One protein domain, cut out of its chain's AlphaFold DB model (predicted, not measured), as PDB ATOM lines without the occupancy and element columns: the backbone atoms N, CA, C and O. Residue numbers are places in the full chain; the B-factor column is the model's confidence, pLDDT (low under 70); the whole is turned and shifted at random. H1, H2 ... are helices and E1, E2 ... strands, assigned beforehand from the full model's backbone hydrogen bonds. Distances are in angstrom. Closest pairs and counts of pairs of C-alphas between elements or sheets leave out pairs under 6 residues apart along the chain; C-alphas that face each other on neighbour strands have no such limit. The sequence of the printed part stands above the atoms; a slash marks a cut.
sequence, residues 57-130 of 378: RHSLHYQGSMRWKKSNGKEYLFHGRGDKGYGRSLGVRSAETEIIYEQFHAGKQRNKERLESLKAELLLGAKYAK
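What this domain is: This is residues 57 to 130 of the 378 residues of an uncharacterized protein of Gammaproteobacteria bacterium (UniProt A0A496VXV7). What does the model look like? One long helix, H2, packs with its residues 97 to 108 on one face of a small, strongly twisted antiparallel sheet, and its residues 116 to 130 stick out far beyond as a free arm. The short helix H1 sits by H2 just past the sheet, touching residues 108 to 112. What is it made of? The printed part has 74 residues with two named helices and three named strands, H1 E1 E2 E3 H2 along the chain, of mixed class, with sheet order E1 - E2 - E3. How large is its outline? It is a rod of 60 by 27 by 15 A, only just extended and close to loose, with a radius of gyration of the C-alphas of 17.0 A.

How they stand to each other: Where does H1 stand? H1, residues 57 to 61, touches H2, residues 95 to 130, with the C-alphas of Ser 59 and Asn 111 closest at 6.3 A. H1 is not on the sheet of E1, residues 65 to 71, E2, residues 74 to 80, and E3, residues 87 to 92. How do the strands pair? They form a meander, each strand the antiparallel neighbour of the one before, and both E1 and E2 and E2 and E3 are hairpins. N 67 and O 78 are 3.0 A apart, and N 90 and O 77 are 2.8 A apart, both within hydrogen-bond range. How does H2 meet the sheet? The two make two layers, a helix on one face of a sheet: H2 is on the sheet at a height of 12.7 A and runs along the strands, at 20 degrees to E2 on the local plane. It lies over E1 and E2, and only just not over E3, on which 2 of its C-alphas fall; the closest C-alphas of E1 and H2, those of Met 66 and Tyr 101, are 6.5 A apart. What of the helix backbones? In H2 every O i to N i+4 pair is within hydrogen-bond range; in H1 0 of 1 is, beside 2 of 2 O i to N i+3 pairs.

Where its parts are: Where do H1 and the strands run? H1 begins at C-alpha 57, (244.625, 4.644, -70.830). E1 is 17.8 A, E2 18.0 A and E3 14.8 A from first to last C-alpha. Where does H2 run? It covers 52.2 A, from C-alpha 95 at (226.064, -3.609, -90.920) to C-alpha 130 at (249.378, 1.927, -44.516).

The domain as a whole: How far does it reach? The two C-alphas farthest apart, those of Gly 73 and Lys 130, are 60.7 A apart. Are there cuts or long links? The printed part has no cut and no long link. Where is confidence low? Residues 82 to 85 have pLDDT under 70, and the mean of the printed part is 92.1.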
ATOM      1  N   ARG A  57     244.188   4.244 -69.480       90.25
ATOM      2  CA  ARG A  57     244.625   4.644 -70.830       90.25
ATOM      3  C   ARG A  57     243.688   4.098 -71.908       90.25
ATOM      4  O   ARG A  57     243.303   4.850 -72.799       90.25
ATOM      5  N   HIS A  58     243.250   2.847 -71.784       90.75
ATOM      6  CA  HIS A  58     242.270   2.241 -72.691       90.75
ATOM      7  C   HIS A  58     240.918   2.960 -72.637       90.75
ATOM      8  O   HIS A  58     240.281   3.159 -73.671       90.75
ATOM      9  N   SER A  59     240.511   3.444 -71.459       91.50
ATOM     10  CA  SER A  59     239.285   4.235 -71.293       91.50
ATOM     11  C   SER A  59     239.274   5.506 -72.147       91.50
ATOM     12  O   SER A  59     238.211   5.925 -72.609       91.50
ATOM     13  N   LEU A  60     240.455   6.082 -72.422       87.62
ATOM     14  CA  LEU A  60     240.596   7.280 -73.248       87.62
ATOM     15  C   LEU A  60     240.133   7.033 -74.694       87.62
ATOM     16  O   LEU A  60     239.619   7.949 -75.332       87.62
ATOM     17  N   HIS A  61     240.228   5.797 -75.200       86.75
ATOM     18  CA  HIS A  61     239.709   5.436 -76.526       86.75
ATOM     19  C   HIS A  61     238.176   5.445 -76.597       86.75
ATOM     20  O   HIS A  61     237.613   5.654 -77.670       86.75
ATOM     21  N   TYR A  62     237.500   5.283 -75.456       88.94
ATOM     22  CA  TYR A  62     236.041   5.318 -75.339       88.94
ATOM     23  C   TYR A  62     235.503   6.692 -74.901       88.94
ATOM     24  O   TYR A  62     234.327   6.818 -74.534       88.94
ATOM     25  N   GLN A  63     236.345   7.732 -74.916       85.12
ATOM     26  CA  GLN A  63     235.920   9.089 -74.586       85.12
ATOM     27  C   GLN A  63     234.870   9.625 -75.560       85.12
ATOM     28  O   GLN A  63     234.887   9.371 -76.770       85.12
ATOM     29  N   GLY A  64     233.967  10.430 -74.999       87.06
ATOM     30  CA  GLY A  64     232.864  11.033 -75.726       87.06
ATOM     31  C   GLY A  64     231.661  10.102 -75.884       87.06
ATOM     32  O   GLY A  64     231.390   9.246 -75.032       87.06
ATOM     33  N   SER A  65     230.902  10.307 -76.960       89.62
ATOM     34  CA  SER A  65     229.642   9.604 -77.226       89.62
ATOM     35  C   SER A  65     229.598   9.019 -78.634       89.62
ATOM     36  O   SER A  65     230.155   9.590 -79.568       89.62
ATOM     37  N   MET A  66     228.900   7.895 -78.781       92.50
ATOM     38  CA  MET A  66     228.599   7.276 -80.067       92.50
ATOM     39  C   MET A  66     227.081   7.208 -80.214       92.50
ATOM     40  O   MET A  66     226.412   6.562 -79.403       92.50
ATOM     41  N   ARG A  67     226.522   7.920 -81.197       93.25
ATOM     42  CA  ARG A  67     225.068   8.056 -81.372       93.25
ATOM     43  C   ARG A  67     224.670   8.093 -82.840       93.25
ATOM     44  O   ARG A  67     225.407   8.623 -83.664       93.25
ATOM     45  N   TRP A  68     223.477   7.601 -83.143       95.12
ATOM     46  CA  TRP A  68     222.866   7.761 -84.458       95.12
ATOM     47  C   TRP A  68     222.286   9.170 -84.603       95.12
ATOM     48  O   TRP A  68     221.578   9.652 -83.719       95.12
ATOM     49  N   LYS A  69     222.598   9.848 -85.710       92.81
ATOM     50  CA  LYS A  69     222.069  11.175 -86.045       92.81
ATOM     51  C   LYS A  69     221.353  11.123 -87.391       92.81
ATOM     52  O   LYS A  69     221.940  10.705 -88.386       92.81
ATOM     53  N   LYS A  70     220.104  11.589 -87.431       93.56
ATOM     54  CA  LYS A  70     219.330  11.735 -88.672       93.56
ATOM     55  C   LYS A  70     219.719  13.024 -89.399       93.56
ATOM     56  O   LYS A  70     219.793  14.084 -88.780       93.56
ATOM     57  N   SER A  71     219.969  12.935 -90.702       90.44
ATOM     58  CA  SER A  71     220.206  14.082 -91.586       90.44
ATOM     59  C   SER A  71     219.875  13.703 -93.030       90.44
ATOM     60  O   SER A  71     220.260  12.628 -93.484       90.44
ATOM     61  N   ASN A  72     219.144  14.563 -93.747       86.38
ATOM     62  CA  ASN A  72     218.770  14.370 -95.157       86.38
ATOM     63  C   ASN A  72     218.205  12.965 -95.462       86.38
ATOM     64  O   ASN A  72     218.626  12.308 -96.411       86.38
ATOM     65  N   GLY A  73     217.296  12.472 -94.612       90.69
ATOM     66  CA  GLY A  73     216.631  11.172 -94.789       90.69
ATOM     67  C   GLY A  73     217.486   9.933 -94.491       90.69
ATOM     68  O   GLY A  73     216.986   8.820 -94.617       90.69
ATOM     69  N   LYS A  74     218.747  10.094 -94.072       93.25
ATOM     70  CA  LYS A  74     219.647   8.993 -93.694       93.25
ATOM     71  C   LYS A  74     220.047   9.085 -92.219       93.25
ATOM     72  O   LYS A  74     220.080  10.171 -91.636       93.25
ATOM     73  N   GLU A  75     220.364   7.942 -91.617       95.50
ATOM     74  CA  GLU A  75     220.968   7.856 -90.283       95.50
ATOM     75  C   GLU A  75     222.480   7.707 -90.408       95.50
ATOM     76  O   GLU A  75     222.959   6.897 -91.194       95.50
ATOM     77  N   TYR A  76     223.226   8.484 -89.628       95.25
ATOM     78  CA  TYR A  76     224.683   8.464 -89.610       95.25
ATOM     79  C   TYR A  76     225.198   8.129 -88.220       95.25
ATOM     80  O   TYR A  76     224.705   8.675 -87.226       95.25
ATOM     81  N   LEU A  77     226.220   7.280 -88.148       96.00
ATOM     82  CA  LEU A  77     226.928   7.015 -86.906       96.00
ATOM     83  C   LEU A  77     227.809   8.216 -86.581       96.00
ATOM     84  O   LEU A  77     228.704   8.559 -87.348       96.00
ATOM     85  N   PHE A  78     227.576   8.865 -85.449       93.56
ATOM     86  CA  PHE A  78     228.302  10.062 -85.050       93.56
ATOM     87  C   PHE A  78     229.115   9.809 -83.781       93.56
ATOM     88  O   PHE A  78     228.550   9.488 -82.732       93.56
ATOM     89  N   HIS A  79     230.432  10.021 -83.866       91.44
ATOM     90  CA  HIS A  79     231.337  10.022 -82.716       91.44
ATOM     91  C   HIS A  79     231.552  11.459 -82.241       91.44
ATOM     92  O   HIS A  79     232.253  12.238 -82.892       91.44
ATOM     93  N   GLY A  80     230.942  11.815 -81.111       87.94
ATOM     94  CA  GLY A  80     231.154  13.090 -80.430       87.94
ATOM     95  C   GLY A  80     232.373  13.045 -79.510       87.94
ATOM     96  O   GLY A  80     232.518  12.094 -78.746       87.94
ATOM     97  N   ARG A  81     233.219  14.079 -79.549       80.00
ATOM     98  CA  ARG A  81     234.330  14.316 -78.616       80.00
ATOM     99  C   ARG A  81     233.949  15.428 -77.636       80.00
ATOM    100  O   ARG A  81     233.693  16.554 -78.052       80.00
ATOM    101  N   GLY A  82     233.964  15.108 -76.342       66.38
ATOM    102  CA  GLY A  82     233.634  16.049 -75.266       66.38
ATOM    103  C   GLY A  82     232.190  16.571 -75.295       66.38
ATOM    104  O   GLY A  82     231.357  16.107 -76.077       66.38
ATOM    105  N   ASP A  83     231.914  17.556 -74.440       57.88
ATOM    106  CA  ASP A  83     230.560  18.083 -74.209       57.88
ATOM    107  C   ASP A  83     230.157  19.189 -75.199       57.88
ATOM    108  O   ASP A  83     228.979  19.496 -75.362       57.88
ATOM    109  N   LYS A  84     231.124  19.757 -75.933       59.59
ATOM    110  CA  LYS A  84     230.921  20.885 -76.865       59.59
ATOM    111  C   LYS A  84     230.320  20.486 -78.225       59.59
ATOM    112  O   LYS A  84     230.314  21.283 -79.156       59.59
ATOM    113  N   GLY A  85     229.846  19.248 -78.379       59.12
ATOM    114  CA  GLY A  85     229.135  18.786 -79.580       59.12
ATOM    115  C   GLY A  85     229.993  18.582 -80.838       59.12
ATOM    116  O   GLY A  85     229.466  18.106 -81.848       59.12
ATOM    117  N   TYR A  86     231.296  18.875 -80.785       75.44
ATOM    118  CA  TYR A  86     232.242  18.549 -81.848       75.44
ATOM    119  C   TYR A  86     232.339  17.037 -82.029       75.44
ATOM    120  O   TYR A  86     232.393  16.267 -81.072       75.44
ATOM    121  N   GLY A  87     232.364  16.587 -83.273       82.50
ATOM    122  CA  GLY A  87     232.424  15.173 -83.590       82.50
ATOM    123  C   GLY A  87     232.432  14.947 -85.086       82.50
ATOM    124  O   GLY A  87     232.259  15.883 -85.866       82.50
ATOM    125  N   ARG A  88     232.640  13.698 -85.484       89.69
ATOM    126  CA  ARG A  88     232.649  13.308 -86.893       89.69
ATOM    127  C   ARG A  88     231.650  12.194 -87.146       89.69
ATOM    128  O   ARG A  88     231.453  11.320 -86.303       89.69
ATOM    129  N   SER A  89     231.049  12.234 -88.328       91.69
ATOM    130  CA  SER A  89     230.337  11.081 -88.864       91.69
ATOM    131  C   SER A  89     231.346   9.981 -89.198       91.69
ATOM    132  O   SER A  89     232.423  10.269 -89.720       91.69
ATOM    133  N   LEU A  90     231.003   8.739 -88.879       93.31
ATOM    134  CA  LEU A  90     231.743   7.534 -89.249       93.31
ATOM    135  C   LEU A  90     231.109   6.814 -90.448       93.31
ATOM    136  O   LEU A  90     231.676   5.841 -90.930       93.31
ATOM    137  N   GLY A  91     229.960   7.291 -90.937       94.31
ATOM    138  CA  GLY A  91     229.268   6.717 -92.090       94.31
ATOM    139  C   GLY A  91     227.754   6.664 -91.916       94.31
ATOM    140  O   GLY A  91     227.227   6.955 -90.841       94.31
ATOM    141  N   VAL A  92     227.061   6.320 -93.003       95.81
ATOM    142  CA  VAL A  92     225.627   5.987 -92.995       95.81
ATOM    143  C   VAL A  92     225.435   4.656 -92.267       95.81
ATOM    144  O   VAL A  92     226.325   3.809 -92.300       95.81
ATOM    145  N   ARG A  93     224.276   4.465 -91.636       96.94
ATOM    146  CA  ARG A  93     223.886   3.202 -91.013       96.94
ATOM    147  C   ARG A  93     223.972   2.037 -92.006       96.94
ATOM    148  O   ARG A  93     223.369   2.072 -93.075       96.94
ATOM    149  N   SER A  94     224.743   1.032 -91.619       96.25
ATOM    150  CA  SER A  94     225.073  -0.187 -92.354       96.25
ATOM    151  C   SER A  94     225.459  -1.273 -91.345       96.25
ATOM    152  O   SER A  94     225.667  -0.965 -90.169       96.25
ATOM    153  N   ALA A  95     225.615  -2.522 -91.793       96.75
ATOM    154  CA  ALA A  95     226.064  -3.609 -90.920       96.75
ATOM    155  C   ALA A  95     227.416  -3.286 -90.248       96.75
ATOM    156  O   ALA A  95     227.605  -3.529 -89.058       96.75
ATOM    157  N   GLU A  96     228.341  -2.655 -90.975       96.50
ATOM    158  CA  GLU A  96     229.657  -2.276 -90.456       96.50
ATOM    159  C   GLU A  96     229.562  -1.196 -89.371       96.50
ATOM    160  O   GLU A  96     230.231  -1.277 -88.340       96.50
ATOM    161  N   THR A  97     228.731  -0.171 -89.577       96.44
ATOM    162  CA  THR A  97     228.583   0.919 -88.600       96.44
ATOM    163  C   THR A  97     227.767   0.498 -87.376       96.44
ATOM    164  O   THR A  97     228.022   0.998 -86.281       96.44
ATOM    165  N   GLU A  98     226.852  -0.465 -87.505       97.19
ATOM    166  CA  GLU A  98     226.194  -1.094 -86.354       97.19
ATOM    167  C   GLU A  98     227.188  -1.868 -85.482       97.19
ATOM    168  O   GLU A  98     227.220  -1.651 -84.270       97.19
ATOM    169  N   ILE A  99     228.096  -2.641 -86.088       96.81
ATOM    170  CA  ILE A  99     229.173  -3.326 -85.356       96.81
ATOM    171  C   ILE A  99     230.048  -2.320 -84.594       96.81
ATOM    172  O   ILE A  99     230.348  -2.528 -83.417       96.81
ATOM    173  N   ILE A 100     230.436  -1.202 -85.221       95.00
ATOM    174  CA  ILE A 100     231.231  -0.153 -84.554       95.00
ATOM    175  C   ILE A 100     230.474   0.432 -83.352       95.00
ATOM    176  O   ILE A 100     231.068   0.651 -82.292       95.00
ATOM    177  N   TYR A 101     229.172   0.690 -83.504       95.88
ATOM    178  CA  TYR A 101     228.326   1.212 -82.431       95.88
ATOM    179  C   TYR A 101     228.272   0.246 -81.239       95.88
ATOM    180  O   TYR A 101     228.538   0.650 -80.103       95.88
ATOM    181  N   GLU A 102     227.985  -1.030 -81.492       96.38
ATOM    182  CA  GLU A 102     227.892  -2.061 -80.456       96.38
ATOM    183  C   GLU A 102     229.233  -2.286 -79.751       96.38
ATOM    184  O   GLU A 102     229.295  -2.290 -78.519       96.38
ATOM    185  N   GLN A 103     230.328  -2.393 -80.510       95.00
ATOM    186  CA  GLN A 103     231.674  -2.556 -79.957       95.00
ATOM    187  C   GLN A 103     232.084  -1.372 -79.080       95.00
ATOM    188  O   GLN A 103     232.694  -1.576 -78.026       95.00
ATOM    189  N   PHE A 104     231.738  -0.143 -79.480       94.69
ATOM    190  CA  PHE A 104     232.019   1.047 -78.686       94.69
ATOM    191  C   PHE A 104     231.301   0.999 -77.335       94.69
ATOM    192  O   PHE A 104     231.942   1.176 -76.299       94.69
ATOM    193  N   HIS A 105     229.989   0.743 -77.321       95.50
ATOM    194  CA  HIS A 105     229.206   0.740 -76.080       95.50
ATOM    195  C   HIS A 105     229.557  -0.440 -75.177       95.50
ATOM    196  O   HIS A 105     229.788  -0.244 -73.983       95.50
ATOM    197  N   ALA A 106     229.693  -1.641 -75.742       95.81
ATOM    198  CA  ALA A 106     230.101  -2.822 -74.989       95.81
ATOM    199  C   ALA A 106     231.523  -2.668 -74.425       95.81
ATOM    200  O   ALA A 106     231.773  -2.983 -73.262       95.81
ATOM    201  N   GLY A 107     232.460  -2.137 -75.220       95.50
ATOM    202  CA  GLY A 107     233.823  -1.840 -74.778       95.50
ATOM    203  C   GLY A 107     233.858  -0.793 -73.665       95.50
ATOM    204  O   GLY A 107     234.493  -1.016 -72.634       95.50
ATOM    205  N   LYS A 108     233.112   0.305 -73.824       95.38
ATOM    206  CA  LYS A 108     232.997   1.373 -72.823       95.38
ATOM    207  C   LYS A 108     232.437   0.857 -71.498       95.38
ATOM    208  O   LYS A 108     232.987   1.189 -70.448       95.38
ATOM    209  N   GLN A 109     231.388   0.035 -71.539       96.44
ATOM    210  CA  GLN A 109     230.780  -0.544 -70.341       96.44
ATOM    211  C   GLN A 109     231.731  -1.520 -69.635       96.44
ATOM    212  O   GLN A 109     232.012  -1.331 -68.452       96.44
ATOM    213  N   ARG A 110     232.322  -2.481 -70.363       96.38
ATOM    214  CA  ARG A 110     233.308  -3.421 -69.793       96.38
ATOM    215  C   ARG A 110     234.498  -2.699 -69.166       96.38
ATOM    216  O   ARG A 110     234.951  -3.057 -68.083       96.38
ATOM    217  N   ASN A 111     235.013  -1.666 -69.835       96.50
ATOM    218  CA  ASN A 111     236.146  -0.904 -69.320       96.50
ATOM    219  C   ASN A 111     235.770  -0.099 -68.067       96.50
ATOM    220  O   ASN A 111     236.580   0.013 -67.150       96.50
ATOM    221  N   LYS A 112     234.547   0.444 -68.008       96.25
ATOM    222  CA  LYS A 112     234.023   1.125 -66.817       96.25
ATOM    223  C   LYS A 112     233.933   0.165 -65.629       96.25
ATOM    224  O   LYS A 112     234.460   0.483 -64.571       96.25
ATOM    225  N   GLU A 113     233.324  -1.005 -65.808       97.75
ATOM    226  CA  GLU A 113     233.210  -2.031 -64.760       97.75
ATOM    227  C   GLU A 113     234.584  -2.482 -64.256       97.75
ATOM    228  O   GLU A 113     234.827  -2.526 -63.049       97.75
ATOM    229  N   ARG A 114     235.524  -2.723 -65.180       97.69
ATOM    230  CA  ARG A 114     236.907  -3.072 -64.843       97.69
ATOM    231  C   ARG A 114     237.600  -1.972 -64.037       97.69
ATOM    232  O   ARG A 114     238.281  -2.283 -63.064       97.69
ATOM    233  N   LEU A 115     237.427  -0.700 -64.407       97.38
ATOM    234  CA  LEU A 115     237.990   0.421 -63.647       97.38
ATOM    235  C   LEU A 115     237.416   0.508 -62.234       97.38
ATOM    236  O   LEU A 115     238.181   0.729 -61.302       97.38
ATOM    237  N   GLU A 116     236.106   0.338 -62.061       97.88
ATOM    238  CA  GLU A 116     235.483   0.381 -60.731       97.88
ATOM    239  C   GLU A 116     235.967  -0.769 -59.838       97.88
ATOM    240  O   GLU A 116     236.318  -0.540 -58.680       97.88
ATOM    241  N   SER A 117     236.099  -1.979 -60.390       98.25
ATOM    242  CA  SER A 117     236.682  -3.116 -59.669       98.25
ATOM    243  C   SER A 117     238.141  -2.857 -59.266       98.25
ATOM    244  O   SER A 117     238.489  -3.010 -58.097       98.25
ATOM    245  N   LEU A 118     238.984  -2.377 -60.188       98.31
ATOM    246  CA  LEU A 118     240.387  -2.062 -59.890       98.31
ATOM    247  C   LEU A 118     240.525  -0.942 -58.849       98.31
ATOM    248  O   LEU A 118     241.409  -1.004 -58.001       98.31
ATOM    249  N   LYS A 119     239.646   0.069 -58.864       98.06
ATOM    250  CA  LYS A 119     239.624   1.116 -57.827       98.06
ATOM    251  C   LYS A 119     239.315   0.545 -56.446       98.06
ATOM    252  O   LYS A 119     239.947   0.962 -55.477       98.06
ATOM    253  N   ALA A 120     238.363  -0.383 -56.346       98.19
ATOM    254  CA  ALA A 120     238.030  -1.033 -55.080       98.19
ATOM    255  C   ALA A 120     239.228  -1.823 -54.522       98.19
ATOM    256  O   ALA A 120     239.558  -1.683 -53.342       98.19
ATOM    257  N   GLU A 121     239.939  -2.558 -55.382       98.19
ATOM    258  CA  GLU A 121     241.164  -3.276 -55.009       98.19
ATOM    259  C   GLU A 121     242.296  -2.326 -54.591       98.19
ATOM    260  O   GLU A 121     242.947  -2.543 -53.569       98.19
ATOM    261  N   LEU A 122     242.494  -1.214 -55.312       98.25
ATOM    262  CA  LEU A 122     243.468  -0.186 -54.927       98.25
ATOM    263  C   LEU A 122     243.157   0.422 -53.557       98.25
ATOM    264  O   LEU A 122     244.070   0.625 -52.759       98.25
ATOM    265  N   LEU A 123     241.883   0.697 -53.264       98.38
ATOM    266  CA  LEU A 123     241.450   1.223 -51.968       98.38
ATOM    267  C   LEU A 123     241.749   0.248 -50.826       98.38
ATOM    268  O   LEU A 123     242.181   0.669 -49.751       98.38
ATOM    269  N   LEU A 124     241.518  -1.047 -51.044       97.88
ATOM    270  CA  LEU A 124     241.827  -2.082 -50.064       97.88
ATOM    271  C   LEU A 124     243.343  -2.228 -49.872       97.88
ATOM    272  O   LEU A 124     243.831  -2.166 -48.742       97.88
ATOM    273  N   GLY A 125     244.094  -2.349 -50.966       97.94
ATOM    274  CA  GLY A 125     245.550  -2.454 -50.934       97.94
ATOM    275  C   GLY A 125     246.217  -1.238 -50.285       97.94
ATOM    276  O   GLY A 125     247.143  -1.406 -49.496       97.94
ATOM    277  N   ALA A 126     245.690  -0.028 -50.499       98.19
ATOM    278  CA  ALA A 126     246.182   1.187 -49.853       98.19
ATOM    279  C   ALA A 126     246.050   1.150 -48.322       98.19
ATOM    280  O   ALA A 126     246.952   1.588 -47.601       98.19
ATOM    281  N   LYS A 127     244.956   0.577 -47.797       98.38
ATOM    282  CA  LYS A 127     244.781   0.369 -46.348       98.38
ATOM    283  C   LYS A 127     245.821  -0.605 -45.797       98.38
ATOM    284  O   LYS A 127     246.412  -0.331 -44.753       98.38
ATOM    285  N   TYR A 128     246.083  -1.707 -46.502       98.00
ATOM    286  CA  TYR A 128     247.128  -2.656 -46.107       98.00
ATOM    287  C   TYR A 128     248.526  -2.044 -46.175       98.00
ATOM    288  O   TYR A 128     249.321  -2.236 -45.256       98.00
ATOM    289  N   ALA A 129     248.821  -1.260 -47.212       98.00
ATOM    290  CA  ALA A 129     250.104  -0.587 -47.344       98.00
ATOM    291  C   ALA A 129     250.363   0.378 -46.178       98.00
ATOM    292  O   ALA A 129     251.464   0.395 -45.627       98.00
ATOM    293  N   LYS A 130     249.328   1.104 -45.732       98.12
ATOM    294  CA  LYS A 130     249.378   1.927 -44.516       98.12
ATOM    295  C   LYS A 130     249.615   1.113 -43.251       98.12
ATOM    296  O   LYS A 130     250.488   1.455 -42.456       98.12
TER     297      LYS A 130